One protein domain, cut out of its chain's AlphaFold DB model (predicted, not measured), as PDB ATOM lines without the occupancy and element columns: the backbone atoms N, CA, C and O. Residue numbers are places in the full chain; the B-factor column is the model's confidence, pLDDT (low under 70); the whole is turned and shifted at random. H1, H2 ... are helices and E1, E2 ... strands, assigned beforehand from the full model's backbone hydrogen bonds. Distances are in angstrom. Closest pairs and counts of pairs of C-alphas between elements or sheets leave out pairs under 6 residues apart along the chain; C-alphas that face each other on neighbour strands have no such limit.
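Overview. This is residues 66 to 108 of the 180 residues of the protein "Multicomponent Na+:H+ antiporter subunit B" of Pontibacter indicus (UniProt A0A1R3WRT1). A two-stranded antiparallel ribbon, E1 and E2, has the longer helix H1 packed on E1, with short H2 near one end of H1; residues 74 to 79 stick out. The 43 printed residues hold E1, H1, H2 and E2 in that order, class mixed. The whole is compact, radius of gyration of the C-alphas 10.2 A, spanning 27 by 22 by 19 A.

Along the chain. E1, residues 66 to 69, begins with C-alpha 66 at (-70.713, -101.170, 27.202). H1, residues 78 to 90, is 18.2 A long; H2 is residues 93 to 96. E2, residues 103 to 108, is 16.2 A long and ends with C-alpha 108 at (-77.042, -98.719, 21.634).

Arrangement. E1 and E2 are antiparallel neighbours; N 67 and O 105, 2.9 A, are within hydrogen-bond range. The closest C-alphas of E1 and H1, Gly 69 and Met 85, are 5.3 A apart. H1 and E2 are apart. H1 has every O i to N i+4 pair within hydrogen-bond range; H2 is too short for one.

Size, cuts and confidence. The printed part has no cut and no long link. Residues 91 and 97 have pLDDT under 70.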
ATOM      1  N   ASN A  66     -72.111-101.572  27.071       83.00
ATOM      2  CA  ASN A  66     -70.713-101.170  27.202       83.00
ATOM      3  C   ASN A  66     -69.814-102.318  26.747       83.00
ATOM      4  O   ASN A  66     -69.727-103.335  27.448       83.00
ATOM      5  N   LEU A  67     -69.158-102.136  25.602       81.88
ATOM      6  CA  LEU A  67     -68.156-103.054  25.083       81.88
ATOM      7  C   LEU A  67     -66.756-102.513  25.345       81.88
ATOM      8  O   LEU A  67     -66.449-101.354  25.081       81.88
ATOM      9  N   TYR A  68     -65.898-103.388  25.833       82.62
ATOM     10  CA  TYR A  68     -64.498-103.130  26.111       82.62
ATOM     11  C   TYR A  68     -63.657-103.871  25.079       82.62
ATOM     12  O   TYR A  68     -63.829-105.075  24.877       82.62
ATOM     13  N   GLY A  69     -62.766-103.164  24.398       81.69
ATOM     14  CA  GLY A  69     -61.931-103.765  23.365       81.69
ATOM     15  C   GLY A  69     -60.570-103.100  23.277       81.69
ATOM     16  O   GLY A  69     -60.422-101.909  23.546       81.69
ATOM     17  N   TYR A  70     -59.578-103.885  22.870       80.12
ATOM     18  CA  TYR A  70     -58.281-103.352  22.478       80.12
ATOM     19  C   TYR A  70     -58.364-102.778  21.058       80.12
ATOM     20  O   TYR A  70     -59.170-103.258  20.251       80.12
ATOM     21  N   PRO A  71     -57.553-101.766  20.717       80.19
ATOM     22  CA  PRO A  71     -57.355-101.391  19.324       80.19
ATOM     23  C   PRO A  71     -56.810-102.593  18.541       80.19
ATOM     24  O   PRO A  71     -55.970-103.348  19.031       80.19
ATOM     25  N   ARG A  72     -57.328-102.804  17.327       81.31
ATOM     26  CA  ARG A  72     -56.871-103.899  16.470       81.31
ATOM     27  C   ARG A  72     -55.439-103.617  16.019       81.31
ATOM     28  O   ARG A  72     -55.187-102.569  15.434       81.31
ATOM     29  N   GLN A  73     -54.531-104.561  16.254       84.12
ATOM     30  CA  GLN A  73     -53.165-104.463  15.744       84.12
ATOM     31  C   GLN A  73     -53.128-104.803  14.239       84.12
ATOM     32  O   GLN A  73     -53.867-105.703  13.817       84.12
ATOM     33  N   PRO A  74     -52.284-104.131  13.428       80.31
ATOM     34  CA  PRO A  74     -52.268-104.281  11.968       80.31
ATOM     35  C   PRO A  74     -52.076-105.726  11.496       80.31
ATOM     36  O   PRO A  74     -52.732-106.158  10.555       80.31
ATOM     37  N   ASN A  75     -51.249-106.500  12.207       84.94
ATOM     38  CA  ASN A  75     -50.875-107.865  11.829       84.94
ATOM     39  C   ASN A  75     -51.716-108.958  12.525       84.94
ATOM     40  O   ASN A  75     -51.307-110.112  12.623       84.94
ATOM     41  N   GLN A  76     -52.883-108.596  13.073       82.94
ATOM     42  CA  GLN A  76     -53.739-109.520  13.818       82.94
ATOM     43  C   GLN A  76     -54.924-110.016  12.974       82.94
ATOM     44  O   GLN A  76     -55.659-109.224  12.363       82.94
ATOM     45  N   SER A  77     -55.162-111.333  12.996       85.88
ATOM     46  CA  SER A  77     -56.314-111.941  12.318       85.88
ATOM     47  C   SER A  77     -57.648-111.447  12.906       85.88
ATOM     48  O   SER A  77     -57.763-111.160  14.105       85.88
ATOM     49  N   ARG A  78     -58.686-111.355  12.056       84.44
ATOM     50  CA  ARG A  78     -60.042-110.935  12.469       84.44
ATOM     51  C   ARG A  78     -60.624-111.855  13.548       84.44
ATOM     52  O   ARG A  78     -61.244-111.360  14.486       84.44
ATOM     53  N   SER A  79     -60.396-113.164  13.443       85.12
ATOM     54  CA  SER A  79     -60.901-114.155  14.402       85.12
ATOM     55  C   SER A  79     -60.248-114.007  15.778       85.12
ATOM     56  O   SER A  79     -60.945-113.996  16.790       85.12
ATOM     57  N   LEU A  80     -58.929-113.794  15.828       84.50
ATOM     58  CA  LEU A  80     -58.202-113.540  17.076       84.50
ATOM     59  C   LEU A  80     -58.643-112.236  17.746       84.50
ATOM     60  O   LEU A  80     -58.782-112.191  18.971       84.50
ATOM     61  N   TYR A  81     -58.884-111.190  16.954       85.75
ATOM     62  CA  TYR A  81     -59.414-109.924  17.452       85.75
ATOM     63  C   TYR A  81     -60.800-110.102  18.091       85.75
ATOM     64  O   TYR A  81     -61.000-109.725  19.249       85.75
ATOM     65  N   LEU A  82     -61.728-110.744  17.373       85.00
ATOM     66  CA  LEU A  82     -63.085-111.024  17.854       85.00
ATOM     67  C   LEU A  82     -63.079-111.906  19.104       85.00
ATOM     68  O   LEU A  82     -63.753-111.586  20.081       85.00
ATOM     69  N   MET A  83     -62.271-112.969  19.128       84.50
ATOM     70  CA  MET A  83     -62.177-113.862  20.283       84.50
ATOM     71  C   MET A  83     -61.648-113.132  21.525       84.50
ATOM     72  O   MET A  83     -62.182-113.314  22.622       84.50
ATOM     73  N   ARG A  84     -60.634-112.263  21.376       83.50
ATOM     74  CA  ARG A  84     -60.154-111.417  22.484       83.50
ATOM     75  C   ARG A  84     -61.235-110.446  22.948       83.50
ATOM     76  O   ARG A  84     -61.447-110.326  24.153       83.50
ATOM     77  N   MET A  85     -61.936-109.799  22.018       83.25
ATOM     78  CA  MET A  85     -63.023-108.874  22.338       83.25
ATOM     79  C   MET A  85     -64.153-109.578  23.106       83.25
ATOM     80  O   MET A  85     -64.574-109.085  24.153       83.25
ATOM     81  N   MET A  86     -64.589-110.760  22.667       84.31
ATOM     82  CA  MET A  86     -65.591-111.552  23.389       84.31
ATOM     83  C   MET A  86     -65.095-111.954  24.781       84.31
ATOM     84  O   MET A  86     -65.788-111.732  25.772       84.31
ATOM     85  N   ARG A  87     -63.860-112.457  24.897       83.44
ATOM     86  CA  ARG A  87     -63.292-112.887  26.186       83.44
ATOM     87  C   ARG A  87     -63.223-111.742  27.207       83.44
ATOM     88  O   ARG A  87     -63.503-111.948  28.388       83.44
ATOM     89  N   VAL A  88     -62.879-110.533  26.756       82.25
ATOM     90  CA  VAL A  88     -62.842-109.326  27.598       82.25
ATOM     91  C   VAL A  88     -64.235-108.960  28.115       82.25
ATOM     92  O   VAL A  88     -64.377-108.661  29.299       82.25
ATOM     93  N   ASN A  89     -65.256-109.026  27.260       83.25
ATOM     94  CA  ASN A  89     -66.617-108.611  27.610       83.25
ATOM     95  C   ASN A  89     -67.411-109.657  28.400       83.25
ATOM     96  O   ASN A  89     -68.266-109.272  29.194       83.25
ATOM     97  N   VAL A  90     -67.104-110.946  28.231       80.88
ATOM     98  CA  VAL A  90     -67.804-112.047  28.911       80.88
ATOM     99  C   VAL A  90     -67.172-112.368  30.266       80.88
ATOM    100  O   VAL A  90     -67.867-112.411  31.273       80.88
ATOM    101  N   TRP A  91     -65.848-112.550  30.320       68.19
ATOM    102  CA  TRP A  91     -65.181-113.102  31.509       68.19
ATOM    103  C   TRP A  91     -64.401-112.074  32.330       68.19
ATOM    104  O   TRP A  91     -64.296-112.202  33.547       68.19
ATOM    105  N   ARG A  92     -63.823-111.045  31.695       71.12
ATOM    106  CA  ARG A  92     -62.894-110.111  32.367       71.12
ATOM    107  C   ARG A  92     -63.427-108.688  32.527       71.12
ATOM    108  O   ARG A  92     -62.669-107.799  32.910       71.12
ATOM    109  N   ARG A  93     -64.725-108.462  32.312       70.19
ATOM    110  CA  ARG A  93     -65.332-107.122  32.224       70.19
ATOM    111  C   ARG A  93     -64.992-106.207  33.409       70.19
ATOM    112  O   ARG A  93     -64.561-105.080  33.202       70.19
ATOM    113  N   ARG A  94     -65.102-106.712  34.649       72.62
ATOM    114  CA  ARG A  94     -64.811-105.936  35.877       72.62
ATOM    115  C   ARG A  94     -63.335-105.555  36.016       72.62
ATOM    116  O   ARG A  94     -63.034-104.462  36.480       72.62
ATOM    117  N   ARG A  95     -62.420-106.444  35.611       73.94
ATOM    118  CA  ARG A  95     -60.968-106.218  35.710       73.94
ATOM    119  C   ARG A  95     -60.465-105.304  34.583       73.94
ATOM    120  O   ARG A  95     -59.586-104.485  34.810       73.94
ATOM    121  N   MET A  96     -61.057-105.407  33.392       72.25
ATOM    122  CA  MET A  96     -60.631-104.662  32.199       72.25
ATOM    123  C   MET A  96     -61.188-103.241  32.125       72.25
ATOM    124  O   MET A  96     -60.607-102.415  31.431       72.25
ATOM    125  N   ALA A  97     -62.246-102.926  32.878       68.94
ATOM    126  CA  ALA A  97     -62.776-101.565  32.979       68.94
ATOM    127  C   ALA A  97     -61.753-100.538  33.513       68.94
ATOM    128  O   ALA A  97     -61.964 -99.342  33.350       68.94
ATOM    129  N   ARG A  98     -60.662-100.995  34.148       74.56
ATOM    130  CA  ARG A  98     -59.589-100.147  34.698       74.56
ATOM    131  C   ARG A  98     -58.289-100.181  33.884       74.56
ATOM    132  O   ARG A  98     -57.333 -99.518  34.266       74.56
ATOM    133  N   HIS A  99     -58.215-100.968  32.807       79.69
ATOM    134  CA  HIS A  99     -56.984-101.084  32.021       79.69
ATOM    135  C   HIS A  99     -56.833 -99.881  31.070       79.69
ATOM    136  O   HIS A  99     -57.743 -99.644  30.276       79.69
ATOM    137  N   PRO A 100     -55.692 -99.167  31.078       76.75
ATOM    138  CA  PRO A 100     -55.521 -97.918  30.323       76.75
ATOM    139  C   PRO A 100     -55.556 -98.096  28.796       76.75
ATOM    140  O   PRO A 100     -55.948 -97.192  28.069       76.75
ATOM    141  N   GLU A 101     -55.196 -99.277  28.293       81.62
ATOM    142  CA  GLU A 101     -55.189 -99.582  26.854       81.62
ATOM    143  C   GLU A 101     -56.564 -99.990  26.296       81.62
ATOM    144  O   GLU A 101     -56.748-100.102  25.079       81.62
ATOM    145  N   VAL A 102     -57.535-100.261  27.171       80.06
ATOM    146  CA  VAL A 102     -58.851-100.766  26.778       80.06
ATOM    147  C   VAL A 102     -59.760 -99.587  26.467       80.06
ATOM    148  O   VAL A 102     -60.137 -98.817  27.347       80.06
ATOM    149  N   LYS A 103     -60.177 -99.472  25.206       82.19
ATOM    150  CA  LYS A 103     -61.156 -98.460  24.804       82.19
ATOM    151  C   LYS A 103     -62.565 -98.976  25.076       82.19
ATOM    152  O   LYS A 103     -62.936-100.070  24.639       82.19
ATOM    153  N   GLN A 104     -63.360 -98.166  25.769       80.44
ATOM    154  CA  GLN A 104     -64.788 -98.405  25.917       80.44
ATOM    155  C   GLN A 104     -65.516 -97.894  24.672       80.44
ATOM    156  O   GLN A 104     -65.385 -96.734  24.286       80.44
ATOM    157  N   ARG A 105     -66.304 -98.765  24.052       79.88
ATOM    158  CA  ARG A 105     -67.266 -98.411  23.012       79.88
ATOM    159  C   ARG A 105     -68.664 -98.577  23.582       79.88
ATOM    160  O   ARG A 105     -68.984 -99.607  24.177       79.88
ATOM    161  N   MET A 106     -69.488 -97.552  23.413       77.38
ATOM    162  CA  MET A 106     -70.894 -97.600  23.790       77.38
ATOM    163  C   MET A 106     -71.698 -97.973  22.549       77.38
ATOM    164  O   MET A 106     -71.701 -97.218  21.581       77.38
ATOM    165  N   LEU A 107     -72.348 -99.134  22.576       81.44
ATOM    166  CA  LEU A 107     -73.316 -99.524  21.555       81.44
ATOM    167  C   LEU A 107     -74.724 -99.397  22.126       81.44
ATOM    168  O   LEU A 107     -74.996 -99.841  23.244       81.44
ATOM    169  N   ARG A 108     -75.610 -98.776  21.351       85.62
ATOM    170  CA  ARG A 108     -77.042 -98.719  21.634       85.62
ATOM    171  C   ARG A 108     -77.696 -99.853  20.855       85.62
ATOM    172  O   ARG A 108     -77.502 -99.938  19.647       85.62
TER     173      ARG A 108